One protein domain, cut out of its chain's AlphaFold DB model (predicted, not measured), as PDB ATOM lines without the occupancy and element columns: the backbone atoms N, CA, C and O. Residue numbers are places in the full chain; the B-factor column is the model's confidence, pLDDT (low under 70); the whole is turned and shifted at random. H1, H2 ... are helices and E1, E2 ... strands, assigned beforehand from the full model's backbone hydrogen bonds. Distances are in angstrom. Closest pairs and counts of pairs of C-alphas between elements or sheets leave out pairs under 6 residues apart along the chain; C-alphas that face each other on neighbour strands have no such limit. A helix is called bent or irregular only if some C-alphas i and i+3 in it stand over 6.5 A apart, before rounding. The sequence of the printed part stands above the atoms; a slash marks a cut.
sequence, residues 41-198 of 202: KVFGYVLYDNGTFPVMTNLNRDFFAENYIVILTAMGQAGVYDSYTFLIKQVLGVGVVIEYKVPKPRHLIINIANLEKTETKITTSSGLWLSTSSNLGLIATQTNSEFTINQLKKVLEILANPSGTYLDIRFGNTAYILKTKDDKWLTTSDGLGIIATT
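AT A GLANCE: This is residues 41 to 198 of the 202 residues of an uncharacterized protein of Vibrio algivorus (UniProt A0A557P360). Three helices, H2, H3 and H4, make a small up-and-down bundle, a three-stranded sheet, E1 E2 E3, covers the side of it made by H3 and H4, and H1 sits crosswise to H2 at the end away from the sheet. At the opposite end of the long axis a small hairpin, E4 and E5, and the long loop of residues 115 to 145 extend loosely from this body. The printed part has 158 residues with four named helices and five named strands, in the order H1 H2 H3 E1 E2 H4 E3 E4 E5; the class is mixed, helices and strands. The larger sheet, in the order E1 E2 E3, is mixed, and the sheet of E4 and E5 is antiparallel. The whole is loose, with a radius of gyration of the C-alphas of 18.7 A, and only just elongated, spanning 58 by 38 by 24 A.

IN THESE COORDINATES: H1, residues 41 to 49, begins with C-alpha 41 at (-23.202, 8.289, -29.224). H2, residues 61 to 76, is 20.8 A long and irregular, with C-alphas 66 and 69 8.2 A apart and a kink of 68 degrees near residue 68. H3 is residues 81 to 92. E1, residues 96 to 104, is 25.0 A long, and E2, residues 107 to 114, is 23.0 A. H4, residues 146 to 163, is 26.5 A long and only just irregular, with C-alphas 159 and 162 6.7 A apart. E3 is residues 166 to 171, E4 185 to 189, and E5 193 to 197, where C-alpha 197 is at (-16.677, -10.711, -65.684).

HOW THE PARTS SIT: H1 touches H2, with residues 61 to 68 of H2 alone, about perpendicular at 86 degrees; the closest C-alphas are those of Gly 44 and Ala 65, 4.0 A. H2, H3 and H4 form an up and down bundle, each running against the one before. H2 and H3 are a helical hairpin at a shallow tilt of 17 degrees, closest at the C-alphas of Ala 74 and Ser 83, 4.7 A. H3 and H4 lie on the same face of the sheet, two layers, at heights over the sheet of 9.5 A and 7.8 A. E1 and E2, a hairpin, are antiparallel, with N 99 and O 111 2.9 A apart. E2, H4 and E3 form a strand-helix-strand unit, two parallel strands with a helix between, its crossover right-handed; N 110 and O 168 are 2.9 A apart. E4 and E5, a hairpin, have N 187 and O 195 2.9 A apart. Every O i to N i+4 pair is within hydrogen-bond range in H1 and H3, 10 of 12 in H2 and 12 of 14 in H4.

THE WHOLE: The C-alphas farthest apart, those of Asn 50 and Gly 191, are 59.9 A apart. The printed part has no cut. The links H1 to H2, E2 to H4 and E3 to E4 are long. Mean pLDDT of the printed part is 70.2; residues 113 to 144 and 171 to 198 are among those under 70.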
ATOM      1  N   LYS A  41     -24.665   8.259 -29.093       87.25
ATOM      2  CA  LYS A  41     -23.202   8.289 -29.224       87.25
ATOM      3  C   LYS A  41     -22.502   8.506 -27.873       87.25
ATOM      4  O   LYS A  41     -21.431   7.963 -27.631       87.25
ATOM      5  N   VAL A  42     -23.133   9.256 -26.962       86.88
ATOM      6  CA  VAL A  42     -22.610   9.518 -25.607       86.88
ATOM      7  C   VAL A  42     -22.492   8.228 -24.804       86.88
ATOM      8  O   VAL A  42     -21.468   8.001 -24.165       86.88
ATOM      9  N   PHE A  43     -23.493   7.352 -24.877       87.00
ATOM     10  CA  PHE A  43     -23.419   6.053 -24.216       87.00
ATOM     11  C   PHE A  43     -22.295   5.182 -24.799       87.00
ATOM     12  O   PHE A  43     -21.534   4.579 -24.045       87.00
ATOM     13  N   GLY A  44     -22.103   5.209 -26.123       85.25
ATOM     14  CA  GLY A  44     -20.975   4.551 -26.791       85.25
ATOM     15  C   GLY A  44     -19.608   5.023 -26.277       85.25
ATOM     16  O   GLY A  44     -18.731   4.204 -26.006       85.25
ATOM     17  N   TYR A  45     -19.438   6.327 -26.051       87.88
ATOM     18  CA  TYR A  45     -18.225   6.863 -25.430       87.88
ATOM     19  C   TYR A  45     -18.004   6.356 -24.009       87.88
ATOM     20  O   TYR A  45     -16.902   5.931 -23.677       87.88
ATOM     21  N   VAL A  46     -19.054   6.347 -23.186       87.38
ATOM     22  CA  VAL A  46     -18.980   5.844 -21.809       87.38
ATOM     23  C   VAL A  46     -18.586   4.366 -21.791       87.38
ATOM     24  O   VAL A  46     -17.757   3.965 -20.978       87.38
ATOM     25  N   LEU A  47     -19.127   3.548 -22.697       86.12
ATOM     26  CA  LEU A  47     -18.755   2.136 -22.811       86.12
ATOM     27  C   LEU A  47     -17.273   1.949 -23.156       86.12
ATOM     28  O   LEU A  47     -16.627   1.063 -22.584       86.12
ATOM     29  N   TYR A  48     -16.758   2.777 -24.070       85.56
ATOM     30  CA  TYR A  48     -15.360   2.763 -24.495       85.56
ATOM     31  C   TYR A  48     -14.425   3.182 -23.358       85.56
ATOM     32  O   TYR A  48     -13.484   2.462 -23.030       85.56
ATOM     33  N   ASP A  49     -14.722   4.314 -22.719       86.44
ATOM     34  CA  ASP A  49     -13.880   4.922 -21.685       86.44
ATOM     35  C   ASP A  49     -13.814   4.058 -20.415       86.44
ATOM     36  O   ASP A  49     -12.779   4.000 -19.756       86.44
ATOM     37  N   ASN A  50     -14.889   3.324 -20.100       86.88
ATOM     38  CA  ASN A  50     -14.905   2.364 -18.991       86.88
ATOM     39  C   ASN A  50     -14.181   1.043 -19.302       86.88
ATOM     40  O   ASN A  50     -14.107   0.174 -18.435       86.88
ATOM     41  N   GLY A  51     -13.680   0.841 -20.526       80.88
ATOM     42  CA  GLY A  51     -12.984  -0.394 -20.896       80.88
ATOM     43  C   GLY A  51     -13.874  -1.641 -20.847       80.88
ATOM     44  O   GLY A  51     -13.367  -2.749 -20.681       80.88
ATOM     45  N   THR A  52     -15.192  -1.473 -21.010       79.75
ATOM     46  CA  THR A  52     -16.200  -2.547 -20.885       79.75
ATOM     47  C   THR A  52     -15.900  -3.738 -21.806       79.75
ATOM     48  O   THR A  52     -16.215  -4.881 -21.479       79.75
ATOM     49  N   PHE A  53     -15.251  -3.477 -22.947       78.69
ATOM     50  CA  PHE A  53     -14.863  -4.478 -23.937       78.69
ATOM     51  C   PHE A  53     -13.352  -4.408 -24.216       78.69
ATOM     52  O   PHE A  53     -12.931  -3.717 -25.148       78.69
ATOM     53  N   PRO A  54     -12.514  -5.145 -23.460       73.75
ATOM     54  CA  PRO A  54     -11.055  -5.090 -23.592       73.75
ATOM     55  C   PRO A  54     -10.547  -5.390 -25.006       73.75
ATOM     56  O   PRO A  54      -9.581  -4.785 -25.463       73.75
ATOM     57  N   VAL A  55     -11.234  -6.275 -25.733       71.44
ATOM     58  CA  VAL A  55     -10.896  -6.649 -27.117       71.44
ATOM     59  C   VAL A  55     -11.049  -5.500 -28.124       71.44
ATOM     60  O   VAL A  55     -10.479  -5.573 -29.205       71.44
ATOM     61  N   MET A  56     -11.779  -4.433 -27.781       77.06
ATOM     62  CA  MET A  56     -12.065  -3.294 -28.668       77.06
ATOM     63  C   MET A  56     -11.214  -2.052 -28.396       77.06
ATOM     64  O   MET A  56     -11.350  -1.047 -29.087       77.06
ATOM     65  N   THR A  57     -10.313  -2.118 -27.420       70.50
ATOM     66  CA  THR A  57      -9.466  -0.995 -26.975       70.50
ATOM     67  C   THR A  57      -8.519  -0.444 -28.047       70.50
ATOM     68  O   THR A  57      -8.011   0.664 -27.910       70.50
ATOM     69  N   ASN A  58      -8.304  -1.191 -29.134       77.12
ATOM     70  CA  ASN A  58      -7.488  -0.776 -30.278       77.12
ATOM     71  C   ASN A  58      -8.288  -0.089 -31.403       77.12
ATOM     72  O   ASN A  58      -7.713   0.238 -32.455       77.12
ATOM     73  N   LEU A  59      -9.602   0.083 -31.222       83.19
ATOM     74  CA  LEU A  59     -10.464   0.831 -32.134       83.19
ATOM     75  C   LEU A  59     -10.389   2.323 -31.828       83.19
ATOM     76  O   LEU A  59     -10.119   2.738 -30.711       83.19
ATOM     77  N   ASN A  60     -10.639   3.165 -32.823       89.00
ATOM     78  CA  ASN A  60     -10.810   4.583 -32.551       89.00
ATOM     79  C   ASN A  60     -12.096   4.814 -31.733       89.00
ATOM     80  O   ASN A  60     -13.149   4.255 -32.043       89.00
ATOM     81  N   ARG A  61     -11.999   5.673 -30.713       86.00
ATOM     82  CA  ARG A  61     -13.091   6.003 -29.789       86.00
ATOM     83  C   ARG A  61     -14.342   6.533 -30.496       86.00
ATOM     84  O   ARG A  61     -15.443   6.091 -30.179       86.00
ATOM     85  N   ASP A  62     -14.185   7.455 -31.445       86.75
ATOM     86  CA  ASP A  62     -15.309   8.043 -32.186       86.75
ATOM     87  C   ASP A  62     -15.957   7.016 -33.108       86.75
ATOM     88  O   ASP A  62     -17.179   6.883 -33.114       86.75
ATOM     89  N   PHE A  63     -15.137   6.227 -33.805       86.38
ATOM     90  CA  PHE A  63     -15.617   5.136 -34.649       86.38
ATOM     91  C   PHE A  63     -16.419   4.103 -33.847       86.38
ATOM     92  O   PHE A  63     -17.495   3.682 -34.276       86.38
ATOM     93  N   PHE A  64     -15.922   3.699 -32.672       86.75
ATOM     94  CA  PHE A  64     -16.642   2.780 -31.796       86.75
ATOM     95  C   PHE A  64     -17.964   3.391 -31.326       86.75
ATOM     96  O   PHE A  64     -19.003   2.752 -31.455       86.75
ATOM     97  N   ALA A  65     -17.954   4.633 -30.837       86.31
ATOM     98  CA  ALA A  65     -19.155   5.285 -30.324       86.31
ATOM     99  C   ALA A  65     -20.259   5.466 -31.383       86.31
ATOM    100  O   ALA A  65     -21.437   5.489 -31.035       86.31
ATOM    101  N   GLU A  66     -19.900   5.562 -32.664       86.50
ATOM    102  CA  GLU A  66     -20.858   5.623 -33.775       86.50
ATOM    103  C   GLU A  66     -21.434   4.255 -34.158       86.50
ATOM    104  O   GLU A  66     -22.575   4.176 -34.600       86.50
ATOM    105  N   ASN A  67     -20.674   3.174 -33.962       85.62
ATOM    106  CA  ASN A  67     -21.009   1.856 -34.510       85.62
ATOM    107  C   ASN A  67     -21.253   0.770 -33.445       85.62
ATOM    108  O   ASN A  67     -21.569  -0.367 -33.795       85.62
ATOM    109  N   TYR A  68     -21.121   1.068 -32.147       86.31
ATOM    110  CA  TYR A  68     -21.081   0.049 -31.088       86.31
ATOM    111  C   TYR A  68     -22.313  -0.859 -31.041       86.31
ATOM    112  O   TYR A  68     -22.156  -2.052 -30.821       86.31
ATOM    113  N   ILE A  69     -23.526  -0.353 -31.278       85.62
ATOM    114  CA  ILE A  69     -24.742  -1.188 -31.259       85.62
ATOM    115  C   ILE A  69     -24.645  -2.279 -32.323       85.62
ATOM    116  O   ILE A  69     -24.920  -3.449 -32.054       85.62
ATOM    117  N   VAL A  70     -24.202  -1.903 -33.522       83.62
ATOM    118  CA  VAL A  70     -24.006  -2.818 -34.649       83.62
ATOM    119  C   VAL A  70     -22.890  -3.805 -34.331       83.62
ATOM    120  O   VAL A  70     -23.075  -5.005 -34.517       83.62
ATOM    121  N   ILE A  71     -21.764  -3.319 -33.803       82.88
ATOM    122  CA  ILE A  71     -20.624  -4.158 -33.414       82.88
ATOM    123  C   ILE A  71     -21.056  -5.198 -32.373       82.88
ATOM    124  O   ILE A  71     -20.815  -6.388 -32.558       82.88
ATOM    125  N   LEU A  72     -21.732  -4.775 -31.303       82.81
ATOM    126  CA  LEU A  72     -22.195  -5.656 -30.229       82.81
ATOM    127  C   LEU A  72     -23.254  -6.650 -30.718       82.81
ATOM    128  O   LEU A  72     -23.227  -7.817 -30.331       82.81
ATOM    129  N   THR A  73     -24.146  -6.224 -31.615       81.44
ATOM    130  CA  THR A  73     -25.133  -7.116 -32.244       81.44
ATOM    131  C   THR A  73     -24.441  -8.179 -33.100       81.44
ATOM    132  O   THR A  73     -24.738  -9.366 -32.966       81.44
ATOM    133  N   ALA A  74     -23.467  -7.776 -33.920       78.81
ATOM    134  CA  ALA A  74     -22.679  -8.690 -34.742       78.81
ATOM    135  C   ALA A  74     -21.851  -9.666 -33.889       78.81
ATOM    136  O   ALA A  74     -21.714 -10.831 -34.256       78.81
ATOM    137  N   MET A  75     -21.350  -9.231 -32.726       74.88
ATOM    138  CA  MET A  75     -20.666 -10.112 -31.772       74.88
ATOM    139  C   MET A  75     -21.591 -11.163 -31.164       74.88
ATOM    140  O   MET A  75     -21.172 -12.306 -30.994       74.88
ATOM    141  N   GLY A  76     -22.843 -10.806 -30.865       72.88
ATOM    142  CA  GLY A  76     -23.843 -11.763 -30.385       72.88
ATOM    143  C   GLY A  76     -24.146 -12.878 -31.393       72.88
ATOM    144  O   GLY A  76     -24.602 -13.950 -31.008       72.88
ATOM    145  N   GLN A  77     -23.855 -12.643 -32.673       73.50
ATOM    146  CA  GLN A  77     -24.043 -13.581 -33.780       73.50
ATOM    147  C   GLN A  77     -22.705 -13.945 -34.454       73.50
ATOM    148  O   GLN A  77     -22.662 -14.251 -35.650       73.50
ATOM    149  N   ALA A  78     -21.588 -13.865 -33.724       66.50
ATOM    150  CA  ALA A  78     -20.257 -14.066 -34.292       66.50
ATOM    151  C   ALA A  78     -20.137 -15.423 -35.016       66.50
ATOM    152  O   ALA A  78     -20.566 -16.458 -34.507       66.50
ATOM    153  N   GLY A  79     -19.538 -15.414 -36.212       62.12
ATOM    154  CA  GLY A  79     -19.338 -16.607 -37.047       62.12
ATOM    155  C   GLY A  79     -20.410 -16.859 -38.116       62.12
ATOM    156  O   GLY A  79     -20.233 -17.759 -38.934       62.12
ATOM    157  N   VAL A  80     -21.484 -16.064 -38.164       73.81
ATOM    158  CA  VAL A  80     -22.497 -16.119 -39.235       73.81
ATOM    159  C   VAL A  80     -22.174 -15.088 -40.323       73.81
ATOM    160  O   VAL A  80     -21.783 -13.961 -40.016       73.81
ATOM    161  N   TYR A  81     -22.351 -15.446 -41.605       74.06
ATOM    162  CA  TYR A  81     -22.139 -14.517 -42.730       74.06
ATOM    163  C   TYR A  81     -22.963 -13.235 -42.612       74.06
ATOM    164  O   TYR A  81     -22.455 -12.150 -42.900       74.06
ATOM    165  N   ASP A  82     -24.191 -13.353 -42.112       77.12
ATOM    166  CA  ASP A  82     -25.100 -12.227 -41.910       77.12
ATOM    167  C   ASP A  82     -24.524 -11.181 -40.952       77.12
ATOM    168  O   ASP A  82     -24.664  -9.987 -41.201       77.12
ATOM    169  N   SER A  83     -23.787 -11.599 -39.923       79.94
ATOM    170  CA  SER A  83     -23.137 -10.702 -38.958       79.94
ATOM    171  C   SER A  83     -22.052  -9.854 -39.618       79.94
ATOM    172  O   SER A  83     -21.973  -8.645 -39.396       79.94
ATOM    173  N   TYR A  84     -21.245 -10.475 -40.483       80.44
ATOM    174  CA  TYR A  84     -20.239  -9.772 -41.277       80.44
ATOM    175  C   TYR A  84     -20.899  -8.832 -42.292       80.44
ATOM    176  O   TYR A  84     -20.511  -7.669 -42.392       80.44
ATOM    177  N   THR A  85     -21.924  -9.305 -43.010       82.00
ATOM    178  CA  THR A  85     -22.671  -8.502 -43.993       82.00
ATOM    179  C   THR A  85     -23.297  -7.274 -43.340       82.00
ATOM    180  O   THR A  85     -23.181  -6.165 -43.865       82.00
ATOM    181  N   PHE A  86     -23.948  -7.465 -42.193       83.00
ATOM    182  CA  PHE A  86     -24.624  -6.408 -41.456       83.00
ATOM    183  C   PHE A  86     -23.641  -5.326 -41.009       83.00
ATOM    184  O   PHE A  86     -23.861  -4.153 -41.300       83.00
ATOM    185  N   LEU A  87     -22.521  -5.716 -40.389       84.12
ATOM    186  CA  LEU A  87     -21.499  -4.769 -39.950       84.12
ATOM    187  C   LEU A  87     -20.901  -3.980 -41.125       84.12
ATOM    188  O   LEU A  87     -20.801  -2.756 -41.053       84.12
ATOM    189  N   ILE A  88     -20.528  -4.661 -42.214       83.00
ATOM    190  CA  ILE A  88     -19.903  -4.022 -43.379       83.00
ATOM    191  C   ILE A  88     -20.853  -2.995 -44.011       83.00
ATOM    192  O   ILE A  88     -20.433  -1.872 -44.281       83.00
ATOM    193  N   LYS A  89     -22.134  -3.339 -44.201       82.69
ATOM    194  CA  LYS A  89     -23.131  -2.418 -44.777       82.69
ATOM    195  C   LYS A  89     -23.455  -1.231 -43.872       82.69
ATOM    196  O   LYS A  89     -23.746  -0.155 -44.376       82.69
ATOM    197  N   GLN A  90     -23.415  -1.409 -42.553       83.00
ATOM    198  CA  GLN A  90     -23.631  -0.306 -41.611       83.00
ATOM    199  C   GLN A  90     -22.460   0.681 -41.612       83.00
ATOM    200  O   GLN A  90     -22.681   1.885 -41.606       83.00
ATOM    201  N   VAL A  91     -21.222   0.180 -41.677       82.56
ATOM    202  CA  VAL A  91     -20.019   1.027 -41.638       82.56
ATOM    203  C   VAL A  91     -19.734   1.703 -42.982       82.56
ATOM    204  O   VAL A  91     -19.307   2.853 -43.009       82.56
ATOM    205  N   LEU A  92     -19.922   0.991 -44.096       76.69
ATOM    206  CA  LEU A  92     -19.543   1.464 -45.435       76.69
ATOM    207  C   LEU A  92     -20.730   1.942 -46.285       76.69
ATOM    208  O   LEU A  92     -20.516   2.478 -47.367       76.69
ATOM    209  N   GLY A  93     -21.964   1.738 -45.823       73.25
ATOM    210  CA  GLY A  93     -23.181   2.137 -46.525       73.25
ATOM    211  C   GLY A  93     -23.861   1.019 -47.324       73.25
ATOM    212  O   GLY A  93     -23.353  -0.088 -47.518       73.25
ATOM    213  N   VAL A  94     -25.072   1.325 -47.802       66.88
ATOM    214  CA  VAL A  94     -25.967   0.365 -48.482       66.88
ATOM    215  C   VAL A  94     -25.485   0.022 -49.899       66.88
ATOM    216  O   VAL A  94     -25.831  -1.038 -50.417       66.88
ATOM    217  N   GLY A  95     -24.647   0.870 -50.506       64.75
ATOM    218  CA  GLY A  95     -24.067   0.662 -51.838       64.75
ATOM    219  C   GLY A  95     -23.017  -0.450 -51.912       64.75
ATOM    220  O   GLY A  95     -22.451  -0.693 -52.967       64.75
ATOM    221  N   VAL A  96     -22.718  -1.149 -50.819       73.25
ATOM    222  CA  VAL A  96     -21.591  -2.083 -50.772       73.25
ATOM    223  C   VAL A  96     -21.998  -3.483 -51.228       73.25
ATOM    224  O   VAL A  96     -22.948  -4.084 -50.719       73.25
ATOM    225  N   VAL A  97     -21.226  -4.028 -52.165       71.56
ATOM    226  CA  VAL A  97     -21.286  -5.424 -52.599       71.56
ATOM    227  C   VAL A  97     -20.246  -6.228 -51.842       71.56
ATOM    228  O   VAL A  97     -19.093  -5.817 -51.711       71.56
ATOM    229  N   ILE A  98     -20.679  -7.382 -51.343       76.25
ATOM    230  CA  ILE A  98     -19.877  -8.281 -50.522       76.25
ATOM    231  C   ILE A  98     -19.932  -9.664 -51.161       76.25
ATOM    232  O   ILE A  98     -21.017 -10.182 -51.425       76.25
ATOM    233  N   GLU A  99     -18.769 -10.257 -51.400       77.31
ATOM    234  CA  GLU A  99     -18.626 -11.616 -51.910       77.31
ATOM    235  C   GLU A  99     -17.803 -12.448 -50.920       77.31
ATOM    236  O   GLU A  99     -16.757 -12.010 -50.441       77.31
ATOM    237  N   TYR A 100     -18.271 -13.659 -50.627       80.94
ATOM    238  CA  TYR A 100     -17.609 -14.590 -49.719       80.94
ATOM    239  C   TYR A 100     -16.972 -15.738 -50.503       80.94
ATOM    240  O   TYR A 100     -17.649 -16.409 -51.280       80.94
ATOM    241  N   LYS A 101     -15.687 -16.014 -50.258       76.75
ATOM    242  CA  LYS A 101     -14.986 -17.193 -50.793       76.75
ATOM    243  C   LYS A 101     -14.385 -18.009 -49.643       76.75
ATOM    244  O   LYS A 101     -13.759 -17.456 -48.743       76.75
ATOM    245  N   VAL A 102     -14.549 -19.334 -49.678       83.19
ATOM    246  CA  VAL A 102     -14.000 -20.265 -48.671       83.19
ATOM    247  C   VAL A 102     -13.025 -21.222 -49.359       83.19
ATOM    248  O   VAL A 102     -13.411 -22.325 -49.740       83.19
ATOM    249  N   PRO A 103     -11.762 -20.815 -49.579       76.81
ATOM    250  CA  PRO A 103     -10.798 -21.634 -50.319       76.81
ATOM    251  C   PRO A 103     -10.373 -22.899 -49.561       76.81
ATOM    252  O   PRO A 103      -9.947 -23.875 -50.170       76.81
ATOM    253  N   LYS A 104     -10.439 -22.882 -48.224       79.38
ATOM    254  CA  LYS A 104     -10.104 -24.013 -47.349       79.38
ATOM    255  C   LYS A 104     -10.867 -23.899 -46.022       79.38
ATOM    256  O   LYS A 104     -11.260 -22.791 -45.656       79.38
ATOM    257  N   PRO A 105     -11.081 -25.005 -45.283       76.81
ATOM    258  CA  PRO A 105     -11.760 -24.961 -43.991       76.81
ATOM    259  C   PRO A 105     -11.121 -23.935 -43.051       76.81
ATOM    260  O   PRO A 105      -9.896 -23.841 -42.981       76.81
ATOM    261  N   ARG A 106     -11.957 -23.177 -42.331       77.25
ATOM    262  CA  ARG A 106     -11.541 -22.082 -41.432       77.25
ATOM    263  C   ARG A 106     -10.771 -20.943 -42.113       77.25
ATOM    264  O   ARG A 106     -10.122 -20.171 -41.421       77.25
ATOM    265  N   HIS A 107     -10.839 -20.815 -43.436       80.12
ATOM    266  CA  HIS A 107     -10.333 -19.653 -44.158       80.12
ATOM    267  C   HIS A 107     -11.489 -18.982 -44.889       80.12
ATOM    268  O   HIS A 107     -12.058 -19.564 -45.812       80.12
ATOM    269  N   LEU A 108     -11.825 -17.766 -44.469       81.56
ATOM    270  CA  LEU A 108     -12.857 -16.949 -45.086       81.56
ATOM    271  C   LEU A 108     -12.216 -15.740 -45.763       81.56
ATOM    272  O   LEU A 108     -11.573 -14.929 -45.102       81.56
ATOM    273  N   ILE A 109     -12.425 -15.620 -47.070       80.38
ATOM    274  CA  ILE A 109     -12.103 -14.421 -47.839       80.38
ATOM    275  C   ILE A 109     -13.390 -13.607 -47.996       80.38
ATOM    276  O   ILE A 109     -14.402 -14.140 -48.461       80.38
ATOM    277  N   ILE A 110     -13.349 -12.330 -47.622       81.62
ATOM    278  CA  ILE A 110     -14.432 -11.366 -47.842       81.62
ATOM    279  C   ILE A 110     -13.938 -10.322 -48.840       81.62
ATOM    280  O   ILE A 110     -13.069  -9.514 -48.511       81.62
ATOM    281  N   ASN A 111     -14.514 -10.315 -50.039       75.62
ATOM    282  CA  ASN A 111     -14.278  -9.260 -51.017       75.62
ATOM    283  C   ASN A 111     -15.357  -8.186 -50.864       75.62
ATOM    284  O   ASN A 111     -16.549  -8.493 -50.870       75.62
ATOM    285  N   ILE A 112     -14.941  -6.930 -50.725       74.88
ATOM    286  CA  ILE A 112     -15.817  -5.787 -50.465       74.88
ATOM    287  C   ILE A 112     -15.591  -4.732 -51.549       74.88
ATOM    288  O   ILE A 112     -14.466  -4.272 -51.743       74.88
ATOM    289  N   ALA A 113     -16.659  -4.301 -52.218       67.81
ATOM    290  CA  ALA A 113     -16.628  -3.233 -53.216       67.81
ATOM    291  C   ALA A 113     -17.754  -2.221 -52.958       67.81
ATOM    292  O   ALA A 113     -18.907  -2.613 -52.795       67.81
ATOM    293  N   ASN A 114     -17.443  -0.922 -52.921       67.19
ATOM    294  CA  ASN A 114     -18.440   0.121 -52.669       67.19
ATOM    295  C   ASN A 114     -19.032   0.653 -53.982       67.19
ATOM    296  O   ASN A 114     -18.382   1.429 -54.675       67.19
ATOM    297  N   LEU A 115     -20.254   0.241 -54.321       57.19
ATOM    298  CA  LEU A 115     -21.029   0.723 -55.465       57.19
ATOM    299  C   LEU A 115     -21.948   1.878 -55.040       57.19
ATOM    300  O   LEU A 115     -23.172   1.743 -55.023       57.19
ATOM    301  N   GLU A 116     -21.387   3.040 -54.720       50.75
ATOM    302  CA  GLU A 116     -22.201   4.255 -54.710       50.75
ATOM    303  C   GLU A 116     -22.298   4.840 -56.115       50.75
ATOM    304  O   GLU A 116     -21.310   5.008 -56.825       50.75
ATOM    305  N   LYS A 117     -23.526   5.153 -56.531       44.56
ATOM    306  CA  LYS A 117     -23.823   5.719 -57.843       44.56
ATOM    307  C   LYS A 117     -23.332   7.165 -57.883       44.56
ATOM    308  O   LYS A 117     -24.087   8.096 -57.629       44.56
ATOM    309  N   THR A 118     -22.057   7.357 -58.182       42.25
ATOM    310  CA  THR A 118     -21.534   8.684 -58.488       42.25
ATOM    311  C   THR A 118     -21.897   9.031 -59.930       42.25
ATOM    312  O   THR A 118     -21.675   8.247 -60.852       42.25
ATOM    313  N   GLU A 119     -22.492  10.210 -60.143       45.41
ATOM    314  CA  GLU A 119     -22.716  10.793 -61.475       45.41
ATOM    315  C   GLU A 119     -21.389  11.299 -62.068       45.41
ATOM    316  O   GLU A 119     -21.247  12.448 -62.489       45.41
ATOM    317  N   THR A 120     -20.356  10.463 -62.052       44.97
ATOM    318  CA  THR A 120     -19.043  10.825 -62.567       44.97
ATOM    319  C   THR A 120     -19.085  10.716 -64.082       44.97
ATOM    320  O   THR A 120     -19.287   9.640 -64.644       44.97
ATOM    321  N   LYS A 121     -18.897  11.844 -64.772       50.72
ATOM    322  CA  LYS A 121     -18.724  11.845 -66.227       50.72
ATOM    323  C   LYS A 121     -17.406  11.158 -66.559       50.72
ATOM    324  O   LYS A 121     -16.341  11.694 -66.266       50.72
ATOM    325  N   ILE A 122     -17.485   9.983 -67.171       57.38
ATOM    326  CA  ILE A 122     -16.303   9.249 -67.617       57.38
ATOM    327  C   ILE A 122     -15.960   9.717 -69.029       57.38
ATOM    328  O   ILE A 122     -16.771   9.598 -69.954       57.38
ATOM    329  N   THR A 123     -14.759  10.267 -69.186       46.22
ATOM    330  CA  THR A 123     -14.226  10.692 -70.481       46.22
ATOM    331  C   THR A 123     -13.088   9.785 -70.914       46.22
ATOM    332  O   THR A 123     -12.288   9.341 -70.092       46.22
ATOM    333  N   THR A 124     -12.983   9.528 -72.214       53.38
ATOM    334  CA  THR A 124     -11.808   8.868 -72.792       53.38
ATOM    335  C   THR A 124     -10.570   9.763 -72.658       53.38
ATOM    336  O   THR A 124     -10.679  10.973 -72.450       53.38
ATOM    337  N   SER A 125      -9.377   9.198 -72.866       50.03
ATOM    338  CA  SER A 125      -8.121   9.962 -72.978       50.03
ATOM    339  C   SER A 125      -8.128  10.989 -74.123       50.03
ATOM    340  O   SER A 125      -7.323  11.915 -74.125       50.03
ATOM    341  N   SER A 126      -9.060  10.855 -75.072       54.34
ATOM    342  CA  SER A 126      -9.333  11.807 -76.153       54.34
ATOM    343  C   SER A 126     -10.440  12.828 -75.837       54.34
ATOM    344  O   SER A 126     -10.826  13.595 -76.715       54.34
ATOM    345  N   GLY A 127     -10.968  12.852 -74.606       40.94
ATOM    346  CA  GLY A 127     -11.987  13.812 -74.165       40.94
ATOM    347  C   GLY A 127     -13.417  13.508 -74.627       40.94
ATOM    348  O   GLY A 127     -14.310  14.333 -74.437       40.94
ATOM    349  N   LEU A 128     -13.663  12.333 -75.216       48.72
ATOM    350  CA  LEU A 128     -15.001  11.904 -75.628       48.72
ATOM    351  C   LEU A 128     -15.782  11.374 -74.428       48.72
ATOM    352  O   LEU A 128     -15.222  10.724 -73.547       48.72
ATOM    353  N   TRP A 129     -17.086  11.632 -74.399       48.47
ATOM    354  CA  TRP A 129     -17.954  11.147 -73.329       48.47
ATOM    355  C   TRP A 129     -18.333   9.694 -73.584       48.47
ATOM    356  O   TRP A 129     -18.772   9.342 -74.680       48.47
ATOM    357  N   LEU A 130     -18.226   8.858 -72.554       57.62
ATOM    358  CA  LEU A 130     -18.809   7.524 -72.595       57.62
ATOM    359  C   LEU A 130     -20.312   7.637 -72.319       57.62
ATOM    360  O   LEU A 130     -20.747   7.703 -71.172       57.62
ATOM    361  N   SER A 131     -21.112   7.688 -73.385       51.38
ATOM    362  CA  SER A 131     -22.568   7.583 -73.296       51.38
ATOM    363  C   SER A 131     -22.989   6.125 -73.420       51.38
ATOM    364  O   SER A 131     -22.690   5.470 -74.420       51.38
ATOM    365  N   THR A 132     -23.722   5.616 -72.440       52.38
ATOM    366  CA  THR A 132     -24.364   4.311 -72.543       52.38
ATOM    367  C   THR A 132     -25.748   4.442 -73.189       52.38
ATOM    368  O   THR A 132     -26.472   5.407 -72.947       52.38
ATOM    369  N   SER A 133     -26.148   3.476 -74.026       45.72
ATOM    370  CA  SER A 133     -27.546   3.369 -74.475       45.72
ATOM    371  C   SER A 133     -28.457   3.140 -73.266       45.72
ATOM    372  O   SER A 133     -28.029   2.481 -72.322       45.72
ATOM    373  N   SER A 134     -29.704   3.613 -73.323       42.09
ATOM    374  CA  SER A 134     -30.682   3.812 -72.230       42.09
ATOM    375  C   SER A 134     -30.940   2.674 -71.219       42.09
ATOM    376  O   SER A 134     -31.687   2.881 -70.268       42.09
ATOM    377  N   ASN A 135     -30.308   1.507 -71.352       41.59
ATOM    378  CA  ASN A 135     -30.386   0.383 -70.415       41.59
ATOM    379  C   ASN A 135     -29.030  -0.139 -69.903       41.59
ATOM    380  O   ASN A 135     -29.012  -1.093 -69.128       41.59
ATOM    381  N   LEU A 136     -27.909   0.458 -70.305       41.88
ATOM    382  CA  LEU A 136     -26.576   0.146 -69.792       41.88
ATOM    383  C   LEU A 136     -26.152   1.302 -68.879       41.88
ATOM    384  O   LEU A 136     -26.336   2.462 -69.229       41.88
ATOM    385  N   GLY A 137     -25.645   1.011 -67.686       47.66
ATOM    386  CA  GLY A 137     -25.129   2.016 -66.754       47.66
ATOM    387  C   GLY A 137     -23.666   1.730 -66.458       47.66
ATOM    388  O   GLY A 137     -23.292   0.565 -66.368       47.66
ATOM    389  N   LEU A 138     -22.852   2.775 -66.332       51.66
ATOM    390  CA  LEU A 138     -21.520   2.684 -65.742       51.66
ATOM    391  C   LEU A 138     -21.670   3.070 -64.269       51.66
ATOM    392  O   LEU A 138     -22.117   4.174 -63.966       51.66
ATOM    393  N   ILE A 139     -21.371   2.143 -63.365       50.59
ATOM    394  CA  ILE A 139     -21.384   2.392 -61.918       50.59
ATOM    395  C   ILE A 139     -19.936   2.547 -61.484       50.59
ATOM    396  O   ILE A 139     -19.179   1.607 -61.662       50.59
ATOM    397  N   ALA A 140     -19.547   3.703 -60.956       50.12
ATOM    398  CA  ALA A 140     -18.190   3.955 -60.485       50.12
ATOM    399  C   ALA A 140     -18.105   3.710 -58.971       50.12
ATOM    400  O   ALA A 140     -18.957   4.185 -58.228       50.12
ATOM    401  N   THR A 141     -17.100   2.967 -58.506       52.09
ATOM    402  CA  THR A 141     -16.921   2.692 -57.072       52.09
ATOM    403  C   THR A 141     -16.366   3.904 -56.326       52.09
ATOM    404  O   THR A 141     -15.398   4.513 -56.777       52.09
ATOM    405  N   GLN A 142     -16.933   4.253 -55.168       54.44
ATOM    406  CA  GLN A 142     -16.367   5.304 -54.315       54.44
ATOM    407  C   GLN A 142     -15.269   4.725 -53.418       54.44
ATOM    408  O   GLN A 142     -15.446   3.692 -52.770       54.44
ATOM    409  N   THR A 143     -14.136   5.419 -53.342       59.06
ATOM    410  CA  THR A 143     -13.050   5.053 -52.432       59.06
ATOM    411  C   THR A 143     -13.436   5.387 -50.993       59.06
ATOM    412  O   THR A 143     -13.642   6.550 -50.649       59.06
ATOM    413  N   ASN A 144     -13.515   4.366 -50.136       67.81
ATOM    414  CA  ASN A 144     -13.664   4.556 -48.694       67.81
ATOM    415  C   ASN A 144     -12.348   5.046 -48.083       67.81
ATOM    416  O   ASN A 144     -11.267   4.681 -48.550       67.81
ATOM    417  N   SER A 145     -12.424   5.845 -47.015       72.75
ATOM    418  CA  SER A 145     -11.212   6.322 -46.345       72.75
ATOM    419  C   SER A 145     -10.384   5.149 -45.802       72.75
ATOM    420  O   SER A 145     -10.930   4.197 -45.232       72.75
ATOM    421  N   GLU A 146      -9.059   5.227 -45.939       74.88
ATOM    422  CA  GLU A 146      -8.139   4.205 -45.421       74.88
ATOM    423  C   GLU A 146      -8.303   4.019 -43.905       74.88
ATOM    424  O   GLU A 146      -8.241   2.904 -43.384       74.88
ATOM    425  N   PHE A 147      -8.609   5.108 -43.196       78.31
ATOM    426  CA  PHE A 147      -8.940   5.073 -41.779       78.31
ATOM    427  C   PHE A 147     -10.159   4.180 -41.496       78.31
ATOM    428  O   PHE A 147     -10.054   3.261 -40.684       78.31
ATOM    429  N   THR A 148     -11.285   4.400 -42.183       79.06
ATOM    430  CA  THR A 148     -12.518   3.610 -42.010       79.06
ATOM    431  C   THR A 148     -12.276   2.135 -42.316       79.06
ATOM    432  O   THR A 148     -12.700   1.266 -41.554       79.06
ATOM    433  N   ILE A 149     -11.535   1.849 -43.390       81.38
ATOM    434  CA  ILE A 149     -11.151   0.488 -43.782       81.38
ATOM    435  C   ILE A 149     -10.349  -0.192 -42.667       81.38
ATOM    436  O   ILE A 149     -10.660  -1.317 -42.279       81.38
ATOM    437  N   ASN A 150      -9.345   0.490 -42.116       82.94
ATOM    438  CA  ASN A 150      -8.491  -0.069 -41.072       82.94
ATOM    439  C   ASN A 150      -9.248  -0.308 -39.760       82.94
ATOM    440  O   ASN A 150      -9.005  -1.314 -39.094       82.94
ATOM    441  N   GLN A 151     -10.185   0.570 -39.391       83.88
ATOM    442  CA  GLN A 151     -11.047   0.332 -38.228       83.88
ATOM    443  C   GLN A 151     -11.968  -0.869 -38.453       83.88
ATOM    444  O   GLN A 151     -12.049  -1.747 -37.596       83.88
ATOM    445  N   LEU A 152     -12.601  -0.961 -39.624       85.31
ATOM    446  CA  LEU A 152     -13.485  -2.074 -39.962       85.31
ATOM    447  C   LEU A 152     -12.745  -3.419 -39.967       85.31
ATOM    448  O   LEU A 152     -13.250  -4.385 -39.398       85.31
ATOM    449  N   LYS A 153     -11.537  -3.480 -40.547       85.44
ATOM    450  CA  LYS A 153     -10.699  -4.692 -40.538       85.44
ATOM    451  C   LYS A 153     -10.465  -5.206 -39.118       85.44
ATOM    452  O   LYS A 153     -10.735  -6.373 -38.852       85.44
ATOM    453  N   LYS A 154     -10.087  -4.324 -38.187       84.69
ATOM    454  CA  LYS A 154      -9.889  -4.685 -36.774       84.69
ATOM    455  C   LYS A 154     -11.148  -5.281 -36.143       84.69
ATOM    456  O   LYS A 154     -11.063  -6.283 -35.442       84.69
ATOM    457  N   VAL A 155     -12.323  -4.691 -36.390       84.00
ATOM    458  CA  VAL A 155     -13.590  -5.221 -35.851       84.00
ATOM    459  C   VAL A 155     -13.899  -6.605 -36.421       84.00
ATOM    460  O   VAL A 155     -14.284  -7.511 -35.683       84.00
ATOM    461  N   LEU A 156     -13.721  -6.785 -37.729       83.75
ATOM    462  CA  LEU A 156     -13.984  -8.053 -38.404       83.75
ATOM    463  C   LEU A 156     -13.032  -9.167 -37.933       83.75
ATOM    464  O   LEU A 156     -13.470 -10.299 -37.731       83.75
ATOM    465  N   GLU A 157     -11.762  -8.846 -37.689       82.94
ATOM    466  CA  GLU A 157     -10.787  -9.764 -37.085       82.94
ATOM    467  C   GLU A 157     -11.191 -10.167 -35.658       82.94
ATOM    468  O   GLU A 157     -11.169 -11.351 -35.316       82.94
ATOM    469  N   ILE A 158     -11.649  -9.211 -34.836       81.81
ATOM    470  CA  ILE A 158     -12.170  -9.495 -33.488       81.81
ATOM    471  C   ILE A 158     -13.367 -10.454 -33.556       81.81
ATOM    472  O   ILE A 158     -13.453 -11.378 -32.749       81.81
ATOM    473  N   LEU A 159     -14.266 -10.278 -34.529       80.12
ATOM    474  CA  LEU A 159     -15.414 -11.169 -34.743       80.12
ATOM    475  C   LEU A 159     -15.010 -12.575 -35.204       80.12
ATOM    476  O   LEU A 159     -15.715 -13.540 -34.916       80.12
ATOM    477  N   ALA A 160     -13.895 -12.711 -35.923       77.62
ATOM    478  CA  ALA A 160     -13.409 -13.998 -36.409       77.62
ATOM    479  C   ALA A 160     -12.716 -14.830 -35.311       77.62
ATOM    480  O   ALA A 160     -12.822 -16.061 -35.330       77.62
ATOM    481  N   ASN A 161     -12.093 -14.181 -34.317       75.56
ATOM    482  CA  ASN A 161     -11.338 -14.841 -33.243       75.56
ATOM    483  C   ASN A 161     -12.119 -15.935 -32.478       75.56
ATOM    484  O   ASN A 161     -11.595 -17.044 -32.367       75.56
ATOM    485  N   PRO A 162     -13.363 -15.713 -31.998       70.62
ATOM    486  CA  PRO A 162     -14.139 -16.749 -31.305       70.62
ATOM    487  C   PRO A 162     -14.421 -17.995 -32.156       70.62
ATOM    488  O   PRO A 162     -14.547 -19.094 -31.627       70.62
ATOM    489  N   SER A 163     -14.509 -17.830 -33.480       67.12
ATOM    490  CA  SER A 163     -14.792 -18.922 -34.420       67.12
ATOM    491  C   SER A 163     -13.540 -19.698 -34.855       67.12
ATOM    492  O   SER A 163     -13.653 -20.742 -35.499       67.12
ATOM    493  N   GLY A 164     -12.339 -19.195 -34.536       71.12
ATOM    494  CA  GLY A 164     -11.073 -19.757 -35.016       71.12
ATOM    495  C   GLY A 164     -10.906 -19.687 -36.540       71.12
ATOM    496  O   GLY A 164     -10.173 -20.496 -37.113       71.12
ATOM    497  N   THR A 165     -11.613 -18.762 -37.195       78.12
ATOM    498  CA  THR A 165     -11.568 -18.555 -38.646       78.12
ATOM    499  C   THR A 165     -10.481 -17.544 -38.986       78.12
ATOM    500  O   THR A 165     -10.459 -16.443 -38.443       78.12
ATOM    501  N   TYR A 166      -9.591 -17.901 -39.906       78.62
ATOM    502  CA  TYR A 166      -8.664 -16.960 -40.519       78.62
ATOM    503  C   TYR A 166      -9.409 -16.124 -41.560       78.62
ATOM    504  O   TYR A 166     -10.060 -16.676 -42.452       78.62
ATOM    505  N   LEU A 167      -9.313 -14.805 -41.426       80.62
ATOM    506  CA  LEU A 167     -10.045 -13.847 -42.238       80.62
ATOM    507  C   LEU A 167      -9.085 -13.102 -43.172       80.62
ATOM    508  O   LEU A 167      -8.132 -12.483 -42.707       80.62
ATOM    509  N   ASP A 168      -9.358 -13.137 -44.472       79.44
ATOM    510  CA  ASP A 168      -8.699 -12.302 -45.482       79.44
ATOM    511  C   ASP A 168      -9.738 -11.313 -46.030       79.44
ATOM    512  O   ASP A 168     -10.754 -11.715 -46.600       79.44
ATOM    513  N   ILE A 169      -9.524 -10.016 -45.805       77.38
ATOM    514  CA  ILE A 169     -10.450  -8.967 -46.238       77.38
ATOM    515  C   ILE A 169      -9.814  -8.190 -47.379       77.38
ATOM    516  O   ILE A 169      -8.839  -7.451 -47.185       77.38
ATOM    517  N   ARG A 170     -10.435  -8.288 -48.550       77.75
ATOM    518  CA  ARG A 170      -9.996  -7.612 -49.766       77.75
ATOM    519  C   ARG A 170     -10.971  -6.500 -50.095       77.75
ATOM    520  O   ARG A 170     -12.166  -6.730 -50.251       77.75
ATOM    521  N   PHE A 171     -10.451  -5.287 -50.193       68.94
ATOM    522  CA  PHE A 171     -11.207  -4.155 -50.702       68.94
ATOM    523  C   PHE A 171     -10.885  -4.034 -52.186       68.94
ATOM    524  O   PHE A 171      -9.708  -4.081 -52.544       68.94
ATOM    525  N   GLY A 172     -11.918  -3.923 -53.027       58.28
ATOM    526  CA  GLY A 172     -11.745  -3.635 -54.449       58.28
ATOM    527  C   GLY A 172     -10.807  -2.441 -54.620       58.28
ATOM    528  O   GLY A 172     -10.866  -1.496 -53.827       58.28
ATOM    529  N   ASN A 173      -9.901  -2.552 -55.590       46.47
ATOM    530  CA  ASN A 173      -8.799  -1.628 -55.825       46.47
ATOM    531  C   ASN A 173      -9.274  -0.160 -55.785       46.47
ATOM    532  O   ASN A 173     -10.406   0.145 -56.153       46.47
ATOM    533  N   THR A 174      -8.416   0.770 -55.356       44.97
ATOM    534  CA  THR A 174      -8.729   2.213 -55.224       44.97
ATOM    535  C   THR A 174      -9.047   2.906 -56.558       44.97
ATOM    536  O   THR A 174      -9.314   4.110 -56.588       44.97
ATOM    537  N   ALA A 175      -9.025   2.155 -57.658       43.56
ATOM    538  CA  ALA A 175      -9.490   2.548 -58.972       43.56
ATOM    539  C   ALA A 175     -11.016   2.396 -59.084       43.56
ATOM    540  O   ALA A 175     -11.617   1.474 -58.541       43.56
ATOM    541  N   TYR A 176     -11.657   3.292 -59.833       48.53
ATOM    542  CA  TYR A 176     -13.072   3.161 -60.167       48.53
ATOM    543  C   TYR A 176     -13.298   1.871 -60.968       48.53
ATOM    544  O   TYR A 176     -12.905   1.792 -62.132       48.53
ATOM    545  N   ILE A 177     -13.936   0.871 -60.361       53.62
ATOM    546  CA  ILE A 177     -14.313  -0.368 -61.048       53.62
ATOM    547  C   ILE A 177     -15.736  -0.195 -61.560       53.62
ATOM    548  O   ILE A 177     -16.633   0.195 -60.813       53.62
ATOM    549  N   LEU A 178     -15.938  -0.466 -62.849       58.06
ATOM    550  CA  LEU A 178     -17.227  -0.284 -63.505       58.06
ATOM    551  C   LEU A 178     -18.021  -1.592 -63.492       58.06
ATOM    552  O   LEU A 178     -17.447  -2.661 -63.659       58.06
ATOM    553  N   LYS A 179     -19.341  -1.532 -63.299       55.28
ATOM    554  CA  LYS A 179     -20.222  -2.713 -63.323       55.28
ATOM    555  C   LYS A 179     -21.354  -2.532 -64.330       55.28
ATOM    556  O   LYS A 179     -21.867  -1.429 -64.493       55.28
ATOM    557  N   THR A 180     -21.728  -3.614 -65.005       58.94
ATOM    558  CA  THR A 180     -22.888  -3.681 -65.908       58.94
ATOM    559  C   THR A 180     -24.201  -3.780 -65.122       58.94
ATOM    560  O   THR A 180     -24.201  -4.102 -63.935       58.94
ATOM    561  N   LYS A 181     -25.339  -3.557 -65.798       55.69
ATOM    562  CA  LYS A 181     -26.685  -3.724 -65.216       55.69
ATOM    563  C   LYS A 181     -26.960  -5.155 -64.730       55.69
ATOM    564  O   LYS A 181     -27.732  -5.329 -63.797       55.69
ATOM    565  N   ASP A 182     -26.305  -6.147 -65.329       59.25
ATOM    566  CA  ASP A 182     -26.461  -7.567 -64.994       59.25
ATOM    567  C   ASP A 182     -25.441  -8.034 -63.939       59.25
ATOM    568  O   ASP A 182     -25.053  -9.200 -63.914       59.25
ATOM    569  N   ASP A 183     -24.946  -7.117 -63.103       59.62
ATOM    570  CA  ASP A 183     -24.019  -7.409 -62.008       59.62
ATOM    571  C   ASP A 183     -22.686  -8.061 -62.420       59.62
ATOM    572  O   ASP A 183     -22.023  -8.712 -61.611       59.62
ATOM    573  N   LYS A 184     -22.218  -7.801 -63.643       60.41
ATOM    574  CA  LYS A 184     -20.867  -8.183 -64.094       60.41
ATOM    575  C   LYS A 184     -19.894  -7.008 -64.047       60.41
ATOM    576  O   LYS A 184     -20.232  -5.929 -64.534       60.41
ATOM    577  N   TRP A 185     -18.703  -7.226 -63.505       63.84
ATOM    578  CA  TRP A 185     -17.586  -6.284 -63.436       63.84
ATOM    579  C   TRP A 185     -16.962  -6.040 -64.804       63.84
ATOM    580  O   TRP A 185     -16.748  -6.976 -65.558       63.84
ATOM    581  N   LEU A 186     -16.638  -4.796 -65.124       67.81
ATOM    582  CA  LEU A 186     -15.926  -4.425 -66.336       67.81
ATOM    583  C   LEU A 186     -14.426  -4.396 -66.044       67.81
ATOM    584  O   LEU A 186     -13.977  -3.681 -65.151       67.81
ATOM    585  N   THR A 187     -13.662  -5.160 -66.817       62.16
ATOM    586  CA  THR A 187     -12.195  -5.162 -66.791       62.16
ATOM    587  C   THR A 187     -11.640  -5.034 -68.206       62.16
ATOM    588  O   THR A 187     -12.375  -5.147 -69.188       62.16
ATOM    589  N   THR A 188     -10.344  -4.780 -68.322       61.66
ATOM    590  CA  THR A 188      -9.634  -4.708 -69.599       61.66
ATOM    591  C   THR A 188      -8.920  -6.024 -69.886       61.66
ATOM    592  O   THR A 188      -8.243  -6.565 -69.018       61.66
ATOM    593  N   SER A 189      -9.046  -6.524 -71.113       63.62
ATOM    594  CA  SER A 189      -8.328  -7.696 -71.613       63.62
ATOM    595  C   SER A 189      -7.488  -7.324 -72.828       63.62
ATOM    596  O   SER A 189      -7.984  -6.704 -73.778       63.62
ATOM    597  N   ASP A 190      -6.228  -7.759 -72.812       48.00
ATOM    598  CA  ASP A 190      -5.323  -7.648 -73.952       48.00
ATOM    599  C   ASP A 190      -5.902  -8.434 -75.138       48.00
ATOM    600  O   ASP A 190      -5.954  -9.663 -75.139       48.00
ATOM    601  N   GLY A 191      -6.402  -7.707 -76.140       55.50
ATOM    602  CA  GLY A 191      -6.975  -8.255 -77.375       55.50
ATOM    603  C   GLY A 191      -8.500  -8.168 -77.494       55.50
ATOM    604  O   GLY A 191      -9.003  -8.138 -78.615       55.50
ATOM    605  N   LEU A 192      -9.237  -8.062 -76.383       54.62
ATOM    606  CA  LEU A 192     -10.709  -7.965 -76.389       54.62
ATOM    607  C   LEU A 192     -11.240  -6.596 -75.947       54.62
ATOM    608  O   LEU A 192     -12.422  -6.306 -76.131       54.62
ATOM    609  N   GLY A 193     -10.384  -5.733 -75.395       65.00
ATOM    610  CA  GLY A 193     -10.800  -4.427 -74.892       65.00
ATOM    611  C   GLY A 193     -11.538  -4.556 -73.560       65.00
ATOM    612  O   GLY A 193     -11.060  -5.236 -72.656       65.00
ATOM    613  N   ILE A 194     -12.680  -3.879 -73.413       67.50
ATOM    614  CA  ILE A 194     -13.482  -3.913 -72.181       67.50
ATOM    615  C   ILE A 194     -14.348  -5.179 -72.179       67.50
ATOM    616  O   ILE A 194     -15.209  -5.346 -73.042       67.50
ATOM    617  N   ILE A 195     -14.159  -6.040 -71.184       66.25
ATOM    618  CA  ILE A 195     -14.910  -7.286 -70.997       66.25
ATOM    619  C   ILE A 195     -15.690  -7.264 -69.680       66.25
ATOM    620  O   ILE A 195     -15.280  -6.617 -68.720       66.25
ATOM    621  N   ALA A 196     -16.809  -7.991 -69.627       66.88
ATOM    622  CA  ALA A 196     -17.627  -8.145 -68.427       66.88
ATOM    623  C   ALA A 196     -17.369  -9.509 -67.759       66.88
ATOM    624  O   ALA A 196     -17.516 -10.547 -68.404       66.88
ATOM    625  N   THR A 197     -17.029  -9.524 -66.474       63.94
ATOM    626  CA  THR A 197     -16.677 -10.711 -65.684       63.94
ATOM    627  C   THR A 197     -17.562 -10.813 -64.439       63.94
ATOM    628  O   THR A 197     -18.142  -9.832 -63.983       63.94
ATOM    629  N   THR A 198     -17.698 -12.009 -63.877       66.00
ATOM    630  CA  THR A 198     -18.414 -12.223 -62.610       66.00
ATOM    631  C   THR A 198     -17.531 -12.034 -61.377       66.00
ATOM    632  O   THR A 198     -18.051 -11.984 -60.269       66.00
TER     633      THR A 198